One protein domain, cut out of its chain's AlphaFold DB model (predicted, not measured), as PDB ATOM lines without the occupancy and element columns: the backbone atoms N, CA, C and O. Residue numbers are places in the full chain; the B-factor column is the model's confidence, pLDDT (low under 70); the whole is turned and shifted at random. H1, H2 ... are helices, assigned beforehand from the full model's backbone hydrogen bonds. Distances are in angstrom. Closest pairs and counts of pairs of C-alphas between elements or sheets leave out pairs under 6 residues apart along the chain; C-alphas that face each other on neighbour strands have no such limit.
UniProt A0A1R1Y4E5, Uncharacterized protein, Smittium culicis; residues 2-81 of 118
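What this domain is: This is residues 2 to 81 of the 118 residues of an uncharacterized protein of Smittium culicis (UniProt A0A1R1Y4E5). The printed part is an open, strung-out chain of helices with no common core: two short helices, H1 and H2, make a small corner at one end, a long winding stretch without a named element, residues 18 to 39, leads to the short helix H3, and the long helix H4 makes the other end. Residues 67 to 81, of which 67 to 78 belong to H4, stick out free. The printed part has 80 residues with four named helices, in the order H1, H2, H3, H4, and no named strand; its class is all helix. It is extended, with a radius of gyration of the C-alphas of 21.5 A, and its C-alphas span 53 by 38 by 21 A, only just flat.

How they stand to each other: H1, residues 2 to 7, and H2, residues 9 to 17, touch only at the corner by their link, with 4 pairs of C-alphas within 8 A. Their closest C-alphas are those of His 5 and Tyr 12, 5.2 A apart. They run opposite ways at a steep tilt of 45 degrees. H3, residues 40 to 47, touches no helix. H4, residues 56 to 78, also touches no helix. H2 and H3 are apart, and so are H3 and H4, though each pair follows in the chain. Every O i to N i+4 pair is within hydrogen-bond range in H1, H3 and H4; in H2 4 of 5 are.

Where its parts are: H1 begins at C-alpha 2, at (-19.619, -10.163, 17.162), and ends at Ser 7. H2 runs from Pro 9 to Lys 17, 12.8 A from first to last C-alpha. H3 runs from Ile 40, with its C-alpha at (-0.540, 4.159, -6.578), to Trp 47, and is 9.8 A long from first to last C-alpha. H4 is the longest helix, with 23 residues from Ile 56 to Leu 78 and 32.7 A from first to last C-alpha; it ends at C-alpha 78, at (-2.252, 22.735, -19.319).

The domain as a whole: The two C-alphas farthest apart are those of Asn 13 and Lys 80, 58.2 A. The printed part runs from residue 2 to residue 81 and has no cut. The link from H1 to H2 is tight, with 1 residue. The link from H2 to H3 is long, with 22 residues. The link from H3 to H4 is short, with 8 residues. The mean pLDDT of the printed part of this model is 78.4, and 24 residues are under 70, namely residues 2 to 4 and residues 20 to 40.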
ATOM      1  N   GLU A   2     -18.632  -9.100  17.458       58.78
ATOM      2  CA  GLU A   2     -19.619 -10.163  17.162       58.78
ATOM      3  C   GLU A   2     -20.020 -10.249  15.679       58.78
ATOM      4  O   GLU A   2     -20.163 -11.341  15.139       58.78
ATOM      5  N   SER A   3     -20.095  -9.112  14.980       66.44
ATOM      6  CA  SER A   3     -20.347  -9.078  13.531       66.44
ATOM      7  C   SER A   3     -19.276  -9.805  12.703       66.44
ATOM      8  O   SER A   3     -19.606 -10.432  11.703       66.44
ATOM      9  N   ILE A   4     -18.011  -9.762  13.137       68.81
ATOM     10  CA  ILE A   4     -16.875 -10.422  12.469       68.81
ATOM     11  C   ILE A   4     -16.863 -11.918  12.789       68.81
ATOM     12  O   ILE A   4     -16.590 -12.729  11.911       68.81
ATOM     13  N   HIS A   5     -17.204 -12.292  14.027       74.62
ATOM     14  CA  HIS A   5     -17.358 -13.696  14.417       74.62
ATOM     15  C   HIS A   5     -18.380 -14.417  13.531       74.62
ATOM     16  O   HIS A   5     -18.138 -15.538  13.096       74.62
ATOM     17  N   ASN A   6     -19.497 -13.751  13.235       77.25
ATOM     18  CA  ASN A   6     -20.573 -14.340  12.443       77.25
ATOM     19  C   ASN A   6     -20.272 -14.372  10.936       77.25
ATOM     20  O   ASN A   6     -20.864 -15.191  10.240       77.25
ATOM     21  N   SER A   7     -19.366 -13.525  10.426       84.19
ATOM     22  CA  SER A   7     -18.954 -13.566   9.015       84.19
ATOM     23  C   SER A   7     -17.805 -14.543   8.761       84.19
ATOM     24  O   SER A   7     -17.849 -15.296   7.794       84.19
ATOM     25  N   ASP A   8     -16.768 -14.523   9.605       79.44
ATOM     26  CA  ASP A   8     -15.615 -15.420   9.503       79.44
ATOM     27  C   ASP A   8     -14.998 -15.699  10.895       79.44
ATOM     28  O   ASP A   8     -14.201 -14.907  11.424       79.44
ATOM     29  N   PRO A   9     -15.309 -16.867  11.486       84.62
ATOM     30  CA  PRO A   9     -14.776 -17.273  12.782       84.62
ATOM     31  C   PRO A   9     -13.245 -17.407  12.819       84.62
ATOM     32  O   PRO A   9     -12.638 -17.264  13.885       84.62
ATOM     33  N   LYS A  10     -12.581 -17.683  11.685       82.62
ATOM     34  CA  LYS A  10     -11.114 -17.799  11.632       82.62
ATOM     35  C   LYS A  10     -10.464 -16.430  11.760       82.62
ATOM     36  O   LYS A  10      -9.520 -16.279  12.537       82.62
ATOM     37  N   VAL A  11     -11.003 -15.435  11.057       79.50
ATOM     38  CA  VAL A  11     -10.554 -14.040  11.157       79.50
ATOM     39  C   VAL A  11     -10.757 -13.524  12.577       79.50
ATOM     40  O   VAL A  11      -9.841 -12.943  13.154       79.50
ATOM     41  N   TYR A  12     -11.904 -13.816  13.191       81.50
ATOM     42  CA  TYR A  12     -12.161 -13.462  14.586       81.50
ATOM     43  C   TYR A  12     -11.112 -14.050  15.548       81.50
ATOM     44  O   TYR A  12     -10.528 -13.326  16.358       81.50
ATOM     45  N   ASN A  13     -10.821 -15.349  15.430       84.88
ATOM     46  CA  ASN A  13      -9.841 -16.024  16.284       84.88
ATOM     47  C   ASN A  13      -8.408 -15.523  16.065       84.88
ATOM     48  O   ASN A  13      -7.619 -15.501  17.009       84.88
ATOM     49  N   TYR A  14      -8.063 -15.117  14.843       81.75
ATOM     50  CA  TYR A  14      -6.784 -14.484  14.531       81.75
ATOM     51  C   TYR A  14      -6.676 -13.093  15.167       81.75
ATOM     52  O   TYR A  14      -5.728 -12.828  15.901       81.75
ATOM     53  N   LEU A  15      -7.687 -12.240  14.977       78.38
ATOM     54  CA  LEU A  15      -7.726 -10.888  15.542       78.38
ATOM     55  C   LEU A  15      -7.689 -10.894  17.073       78.38
ATOM     56  O   LEU A  15      -7.069 -10.019  17.669       78.38
ATOM     57  N   LYS A  16      -8.286 -11.905  17.716       81.56
ATOM     58  CA  LYS A  16      -8.241 -12.084  19.176       81.56
ATOM     59  C   LYS A  16      -6.833 -12.377  19.713       81.56
ATOM     60  O   LYS A  16      -6.567 -12.113  20.880       81.56
ATOM     61  N   LYS A  17      -5.938 -12.933  18.887       84.06
ATOM     62  CA  LYS A  17      -4.539 -13.219  19.256       84.06
ATOM     63  C   LYS A  17      -3.618 -12.008  19.089       84.06
ATOM     64  O   LYS A  17      -2.496 -12.037  19.582       84.06
ATOM     65  N   ILE A  18      -4.067 -10.972  18.381       79.94
ATOM     66  CA  ILE A  18      -3.284  -9.765  18.124       79.94
ATOM     67  C   ILE A  18      -3.570  -8.761  19.236       79.94
ATOM     68  O   ILE A  18      -4.720  -8.360  19.425       79.94
ATOM     69  N   ASN A  19      -2.527  -8.336  19.952       74.31
ATOM     70  CA  ASN A  19      -2.661  -7.329  21.002       74.31
ATOM     71  C   ASN A  19      -3.200  -6.014  20.410       74.31
ATOM     72  O   ASN A  19      -2.787  -5.637  19.317       74.31
ATOM     73  N   LEU A  20      -4.087  -5.306  21.119       66.12
ATOM     74  CA  LEU A  20      -4.684  -4.037  20.661       66.12
ATOM     75  C   LEU A  20      -3.608  -3.009  20.269       66.12
ATOM     76  O   LEU A  20      -3.758  -2.302  19.284       66.12
ATOM     77  N   GLU A  21      -2.473  -3.001  20.960       64.12
ATOM     78  CA  GLU A  21      -1.299  -2.185  20.617       64.12
ATOM     79  C   GLU A  21      -0.775  -2.394  19.191       64.12
ATOM     80  O   GLU A  21      -0.245  -1.474  18.572       64.12
ATOM     81  N   SER A  22      -0.932  -3.599  18.646       61.38
ATOM     82  CA  SER A  22      -0.515  -3.948  17.287       61.38
ATOM     83  C   SER A  22      -1.508  -3.470  16.225       61.38
ATOM     84  O   SER A  22      -1.247  -3.577  15.025       61.38
ATOM     85  N   TRP A  23      -2.658  -2.939  16.638       65.75
ATOM     86  CA  TRP A  23      -3.630  -2.346  15.740       65.75
ATOM     87  C   TRP A  23      -3.217  -0.895  15.550       65.75
ATOM     88  O   TRP A  23      -3.363  -0.061  16.441       65.75
ATOM     89  N   ALA A  24      -2.739  -0.579  14.350       54.31
ATOM     90  CA  ALA A  24      -2.226   0.735  13.957       54.31
ATOM     91  C   ALA A  24      -3.188   1.929  14.177       54.31
ATOM     92  O   ALA A  24      -2.819   3.069  13.915       54.31
ATOM     93  N   SER A  25      -4.420   1.682  14.626       53.69
ATOM     94  CA  SER A  25      -5.461   2.679  14.879       53.69
ATOM     95  C   SER A  25      -5.841   2.819  16.358       53.69
ATOM     96  O   SER A  25      -6.668   3.668  16.670       53.69
ATOM     97  N   VAL A  26      -5.269   2.028  17.278       55.91
ATOM     98  CA  VAL A  26      -5.679   2.037  18.699       55.91
ATOM     99  C   VAL A  26      -5.274   3.314  19.430       55.91
ATOM    100  O   VAL A  26      -6.031   3.807  20.261       55.91
ATOM    101  N   TYR A  27      -4.129   3.904  19.080       54.00
ATOM    102  CA  TYR A  27      -3.645   5.135  19.718       54.00
ATOM    103  C   TYR A  27      -3.894   6.405  18.897       54.00
ATOM    104  O   TYR A  27      -3.759   7.507  19.423       54.00
ATOM    105  N   PHE A  28      -4.292   6.278  17.627       50.56
ATOM    106  CA  PHE A  28      -4.532   7.422  16.749       50.56
ATOM    107  C   PHE A  28      -5.820   7.226  15.940       50.56
ATOM    108  O   PHE A  28      -5.830   6.585  14.892       50.56
ATOM    109  N   HIS A  29      -6.913   7.820  16.427       53.28
ATOM    110  CA  HIS A  29      -8.249   7.768  15.817       53.28
ATOM    111  C   HIS A  29      -8.419   8.727  14.622       53.28
ATOM    112  O   HIS A  29      -9.540   9.096  14.276       53.28
ATOM    113  N   ALA A  30      -7.333   9.164  13.983       54.03
ATOM    114  CA  ALA A  30      -7.470   9.857  12.712       54.03
ATOM    115  C   ALA A  30      -7.755   8.818  11.614       54.03
ATOM    116  O   ALA A  30      -7.110   7.764  11.603       54.03
ATOM    117  N   PRO A  31      -8.644   9.098  10.644       49.53
ATOM    118  CA  PRO A  31      -8.583   8.398   9.370       49.53
ATOM    119  C   PRO A  31      -7.191   8.694   8.821       49.53
ATOM    120  O   PRO A  31      -6.913   9.844   8.496       49.53
ATOM    121  N   ARG A  32      -6.288   7.705   8.893       50.91
ATOM    122  CA  ARG A  32      -4.834   7.859   8.733       50.91
ATOM    123  C   ARG A  32      -4.483   9.020   7.801       50.91
ATOM    124  O   ARG A  32      -4.604   8.900   6.582       50.91
ATOM    125  N   PHE A  33      -4.010  10.121   8.381       44.00
ATOM    126  CA  PHE A  33      -3.178  11.067   7.652       44.00
ATOM    127  C   PHE A  33      -1.949  10.265   7.196       44.00
ATOM    128  O   PHE A  33      -1.049  10.019   7.989       44.00
ATOM    129  N   GLY A  34      -1.957   9.764   5.957       45.31
ATOM    130  CA  GLY A  34      -0.808   9.071   5.373       45.31
ATOM    131  C   GLY A  34      -0.885   7.541   5.264       45.31
ATOM    132  O   GLY A  34       0.088   6.860   5.566       45.31
ATOM    133  N   ASN A  35      -1.974   6.987   4.716       47.69
ATOM    134  CA  ASN A  35      -1.917   5.722   3.954       47.69
ATOM    135  C   ASN A  35      -1.113   5.906   2.645       47.69
ATOM    136  O   ASN A  35      -1.647   5.814   1.543       47.69
ATOM    137  N   VAL A  36       0.171   6.230   2.780       47.09
ATOM    138  CA  VAL A  36       1.179   6.270   1.714       47.09
ATOM    139  C   VAL A  36       1.945   4.949   1.852       47.09
ATOM    140  O   VAL A  36       2.642   4.774   2.836       47.09
ATOM    141  N   THR A  37       1.834   3.911   1.038       46.91
ATOM    142  CA  THR A  37       1.445   3.744  -0.359       46.91
ATOM    143  C   THR A  37      -0.038   3.986  -0.604       46.91
ATOM    144  O   THR A  37      -0.859   3.148  -0.227       46.91
ATOM    145  N   PRO A  38      -0.417   5.087  -1.270       52.41
ATOM    146  CA  PRO A  38      -1.785   5.244  -1.716       52.41
ATOM    147  C   PRO A  38      -2.061   4.136  -2.733       52.41
ATOM    148  O   PRO A  38      -1.162   3.396  -3.144       52.41
ATOM    149  N   ASN A  39      -3.280   4.118  -3.238       57.78
ATOM    150  CA  ASN A  39      -3.741   3.437  -4.444       57.78
ATOM    151  C   ASN A  39      -2.801   3.557  -5.680       57.78
ATOM    152  O   ASN A  39      -3.160   3.145  -6.760       57.78
ATOM    153  N   ILE A  40      -1.604   4.139  -5.578       63.25
ATOM    154  CA  ILE A  40      -0.540   4.159  -6.578       63.25
ATOM    155  C   ILE A  40      -0.106   2.745  -6.956       63.25
ATOM    156  O   ILE A  40      -0.022   2.467  -8.141       63.25
ATOM    157  N   ALA A  41       0.152   1.843  -6.000       70.50
ATOM    158  CA  ALA A  41       0.585   0.484  -6.344       70.50
ATOM    159  C   ALA A  41      -0.539  -0.294  -7.050       70.50
ATOM    160  O   ALA A  41      -0.318  -0.918  -8.085       70.50
ATOM    161  N   GLU A  42      -1.764  -0.198  -6.532       74.88
ATOM    162  CA  GLU A  42      -2.963  -0.808  -7.119       74.88
ATOM    163  C   GLU A  42      -3.325  -0.179  -8.475       74.88
ATOM    164  O   GLU A  42      -3.535  -0.895  -9.452       74.88
ATOM    165  N   SER A  43      -3.294   1.150  -8.584       81.69
ATOM    166  CA  SER A  43      -3.523   1.893  -9.827       81.69
ATOM    167  C   SER A  43      -2.442   1.620 -10.857       81.69
ATOM    168  O   SER A  43      -2.770   1.501 -12.033       81.69
ATOM    169  N   MET A  44      -1.177   1.514 -10.455       83.75
ATOM    170  CA  MET A  44      -0.087   1.188 -11.367       83.75
ATOM    171  C   MET A  44      -0.247  -0.244 -11.865       83.75
ATOM    172  O   MET A  44      -0.211  -0.457 -13.070       83.75
ATOM    173  N   ASN A  45      -0.540  -1.195 -10.971       85.69
ATOM    174  CA  ASN A  45      -0.824  -2.585 -11.330       85.69
ATOM    175  C   ASN A  45      -2.029  -2.724 -12.268       85.69
ATOM    176  O   ASN A  45      -1.998  -3.546 -13.183       85.69
ATOM    177  N   SER A  46      -3.078  -1.926 -12.060       89.44
ATOM    178  CA  SER A  46      -4.224  -1.869 -12.967       89.44
ATOM    179  C   SER A  46      -3.868  -1.211 -14.299       89.44
ATOM    180  O   SER A  46      -4.368  -1.629 -15.336       89.44
ATOM    181  N   TRP A  47      -3.022  -0.184 -14.296       91.75
ATOM    182  CA  TRP A  47      -2.645   0.562 -15.495       91.75
ATOM    183  C   TRP A  47      -1.722  -0.234 -16.429       91.75
ATOM    184  O   TRP A  47      -1.837  -0.105 -17.654       91.75
ATOM    185  N   ILE A  48      -0.866  -1.095 -15.860       93.69
ATOM    186  CA  ILE A  48       0.039  -1.996 -16.596       93.69
ATOM    187  C   ILE A  48      -0.518  -3.420 -16.759       93.69
ATOM    188  O   ILE A  48       0.223  -4.352 -17.069       93.69
ATOM    189  N   SER A  49      -1.810  -3.639 -16.488       94.50
ATOM    190  CA  SER A  49      -2.364  -4.993 -16.368       94.50
ATOM    191  C   SER A  49      -2.199  -5.833 -17.637       94.50
ATOM    192  O   SER A  49      -2.014  -7.043 -17.519       94.50
ATOM    193  N   TYR A  50      -2.249  -5.190 -18.807       94.12
ATOM    194  CA  TYR A  50      -2.030  -5.786 -20.128       94.12
ATOM    195  C   TYR A  50      -0.548  -6.105 -20.366       94.12
ATOM    196  O   TYR A  50      -0.200  -7.208 -20.778       94.12
ATOM    197  N   GLU A  51       0.337  -5.170 -20.029       94.62
ATOM    198  CA  GLU A  51       1.777  -5.273 -20.261       94.62
ATOM    199  C   GLU A  51       2.436  -6.386 -19.441       94.62
ATOM    200  O   GLU A  51       3.456  -6.926 -19.857       94.62
ATOM    201  N   ARG A  52       1.825  -6.797 -18.322       90.75
ATOM    202  CA  ARG A  52       2.285  -7.949 -17.522       90.75
ATOM    203  C   ARG A  52       2.263  -9.282 -18.276       90.75
ATOM    204  O   ARG A  52       2.953 -10.203 -17.854       90.75
ATOM    205  N   GLY A  53       1.450  -9.405 -19.326       93.62
ATOM    206  CA  GLY A  53       1.372 -10.613 -20.154       93.62
ATOM    207  C   GLY A  53       2.367 -10.644 -21.316       93.62
ATOM    208  O   GLY A  53       2.427 -11.643 -22.026       93.62
ATOM    209  N   LEU A  54       3.116  -9.560 -21.532       94.88
ATOM    210  CA  LEU A  54       4.036  -9.411 -22.657       94.88
ATOM    211  C   LEU A  54       5.464  -9.783 -22.258       94.88
ATOM    212  O   LEU A  54       5.806  -9.853 -21.074       94.88
ATOM    213  N   ASN A  55       6.334  -9.976 -23.251       97.19
ATOM    214  CA  ASN A  55       7.759 -10.073 -22.958       97.19
ATOM    215  C   ASN A  55       8.313  -8.715 -22.483       97.19
ATOM    216  O   ASN A  55       7.714  -7.665 -22.711       97.19
ATOM    217  N   ILE A  56       9.479  -8.721 -21.832       94.69
ATOM    218  CA  ILE A  56      10.026  -7.517 -21.189       94.69
ATOM    219  C   ILE A  56      10.268  -6.348 -22.161       94.69
ATOM    220  O   ILE A  56      10.101  -5.192 -21.768       94.69
ATOM    221  N   LEU A  57      10.623  -6.621 -23.420       97.06
ATOM    222  CA  LEU A  57      10.863  -5.584 -24.427       97.06
ATOM    223  C   LEU A  57       9.545  -4.951 -24.881       97.06
ATOM    224  O   LEU A  57       9.429  -3.728 -24.920       97.06
ATOM    225  N   GLU A  58       8.536  -5.775 -25.158       95.56
ATOM    226  CA  GLU A  58       7.189  -5.327 -25.525       95.56
ATOM    227  C   GLU A  58       6.508  -4.567 -24.384       95.56
ATOM    228  O   GLU A  58       5.968  -3.482 -24.599       95.56
ATOM    229  N   ALA A  59       6.583  -5.096 -23.160       95.56
ATOM    230  CA  ALA A  59       6.053  -4.446 -21.968       95.56
ATOM    231  C   ALA A  59       6.685  -3.061 -21.776       95.56
ATOM    232  O   ALA A  59       5.974  -2.072 -21.599       95.56
ATOM    233  N   SER A  60       8.015  -2.972 -21.875       95.75
ATOM    234  CA  SER A  60       8.742  -1.708 -21.714       95.75
ATOM    235  C   SER A  60       8.399  -0.702 -22.814       95.75
ATOM    236  O   SER A  60       8.137   0.462 -22.518       95.75
ATOM    237  N   SER A  61       8.347  -1.147 -24.073       97.31
ATOM    238  CA  SER A  61       7.965  -0.303 -25.209       97.31
ATOM    239  C   SER A  61       6.551   0.265 -25.039       97.31
ATOM    240  O   SER A  61       6.340   1.475 -25.142       97.31
ATOM    241  N   ASN A  62       5.588  -0.581 -24.669       97.12
ATOM    242  CA  ASN A  62       4.200  -0.167 -24.475       97.12
ATOM    243  C   ASN A  62       4.039   0.801 -23.298       97.12
ATOM    244  O   ASN A  62       3.319   1.794 -23.412       97.12
ATOM    245  N   ILE A  63       4.742   0.559 -22.186       95.56
ATOM    246  CA  ILE A  63       4.755   1.476 -21.037       95.56
ATOM    247  C   ILE A  63       5.307   2.846 -21.448       95.56
ATOM    248  O   ILE A  63       4.747   3.871 -21.049       95.56
ATOM    249  N   LEU A  64       6.372   2.891 -22.255       96.88
ATOM    250  CA  LEU A  64       6.950   4.146 -22.740       96.88
ATOM    251  C   LEU A  64       5.958   4.928 -23.607       96.88
ATOM    252  O   LEU A  64       5.750   6.116 -23.354       96.88
ATOM    253  N   VAL A  65       5.302   4.267 -24.566       97.12
ATOM    254  CA  VAL A  65       4.282   4.895 -25.426       97.12
ATOM    255  C   VAL A  65       3.128   5.439 -24.586       97.12
ATOM    256  O   VAL A  65       2.833   6.632 -24.657       97.12
ATOM    257  N   LYS A  66       2.546   4.613 -23.705       95.50
ATOM    258  CA  LYS A  66       1.466   5.031 -22.795       95.50
ATOM    259  C   LYS A  66       1.865   6.231 -21.937       95.50
ATOM    260  O   LYS A  66       1.087   7.168 -21.763       95.50
ATOM    261  N   THR A  67       3.074   6.209 -21.376       95.12
ATOM    262  CA  THR A  67       3.587   7.317 -20.558       95.12
ATOM    263  C   THR A  67       3.708   8.589 -21.393       95.12
ATOM    264  O   THR A  67       3.263   9.654 -20.959       95.12
ATOM    265  N   GLY A  68       4.261   8.477 -22.604       96.62
ATOM    266  CA  GLY A  68       4.403   9.584 -23.546       96.62
ATOM    267  C   GLY A  68       3.064  10.225 -23.900       96.62
ATOM    268  O   GLY A  68       2.925  11.443 -23.794       96.62
ATOM    269  N   GLU A  69       2.054   9.420 -24.228       96.56
ATOM    270  CA  GLU A  69       0.699   9.896 -24.526       96.56
ATOM    271  C   GLU A  69       0.069  10.632 -23.339       96.56
ATOM    272  O   GLU A  69      -0.482  11.723 -23.499       96.56
ATOM    273  N   ILE A  70       0.181  10.081 -22.125       93.19
ATOM    274  CA  ILE A  70      -0.349  10.716 -20.910       93.19
ATOM    275  C   ILE A  70       0.309  12.077 -20.682       93.19
ATOM    276  O   ILE A  70      -0.388  13.061 -20.417       93.19
ATOM    277  N   LEU A  71       1.638  12.150 -20.770       92.31
ATOM    278  CA  LEU A  71       2.374  13.397 -20.567       92.31
ATOM    279  C   LEU A  71       2.057  14.421 -21.658       92.31
ATOM    280  O   LEU A  71       1.837  15.592 -21.347       92.31
ATOM    281  N   PHE A  72       1.960  13.988 -22.914       94.88
ATOM    282  CA  PHE A  72       1.593  14.847 -24.035       94.88
ATOM    283  C   PHE A  72       0.189  15.438 -23.863       94.88
ATOM    284  O   PHE A  72       0.020  16.655 -23.942       94.88
ATOM    285  N   ASN A  73      -0.797  14.602 -23.536       92.69
ATOM    286  CA  ASN A  73      -2.175  15.033 -23.302       92.69
ATOM    287  C   ASN A  73      -2.281  15.985 -22.102       92.69
ATOM    288  O   ASN A  73      -3.003  16.983 -22.157       92.69
ATOM    289  N   ARG A  74      -1.533  15.718 -21.022       87.75
ATOM    290  CA  ARG A  74      -1.452  16.621 -19.863       87.75
ATOM    291  C   ARG A  74      -0.856  17.970 -20.244       87.75
ATOM    292  O   ARG A  74      -1.422  18.993 -19.872       87.75
ATOM    293  N   ARG A  75       0.236  17.973 -21.011       87.94
ATOM    294  CA  ARG A  75       0.865  19.200 -21.509       87.94
ATOM    295  C   ARG A  75      -0.116  20.020 -22.342       87.94
ATOM    296  O   ARG A  75      -0.272  21.196 -22.057       87.94
ATOM    297  N   LEU A  76      -0.811  19.409 -23.306       90.69
ATOM    298  CA  LEU A  76      -1.808  20.106 -24.134       90.69
ATOM    299  C   LEU A  76      -2.953  20.695 -23.304       90.69
ATOM    300  O   LEU A  76      -3.383  21.820 -23.541       90.69
ATOM    301  N   LYS A  77      -3.441  19.952 -22.303       86.81
ATOM    302  CA  LYS A  77      -4.504  20.434 -21.410       86.81
ATOM    303  C   LYS A  77      -4.069  21.667 -20.612       86.81
ATOM    304  O   LYS A  77      -4.874  22.571 -20.415       86.81
ATOM    305  N   LEU A  78      -2.817  21.683 -20.163       82.81
ATOM    306  CA  LEU A  78      -2.252  22.735 -19.319       82.81
ATOM    307  C   LEU A  78      -1.534  23.832 -20.113       82.81
ATOM    308  O   LEU A  78      -1.110  24.814 -19.524       82.81
ATOM    309  N   GLU A  79      -1.423  23.722 -21.437       83.56
ATOM    310  CA  GLU A  79      -0.685  24.671 -22.285       83.56
ATOM    311  C   GLU A  79      -1.198  26.113 -22.149       83.56
ATOM    312  O   GLU A  79      -0.442  27.077 -22.267       83.56
ATOM    313  N   LYS A  80      -2.496  26.268 -21.867       79.56
ATOM    314  CA  LYS A  80      -3.143  27.567 -21.644       79.56
ATOM    315  C   LYS A  80      -3.047  28.050 -20.194       79.56
ATOM    316  O   LYS A  80      -3.309  29.224 -19.934       79.56
ATOM    317  N   GLU A  81      -2.701  27.171 -19.257       79.12
ATOM    318  CA  GLU A  81      -2.522  27.510 -17.847       79.12
ATOM    319  C   GLU A  81      -1.103  28.065 -17.656       79.12
ATOM    320  O   GLU A  81      -0.115  27.347 -17.745       79.12
TER     321      GLU A  81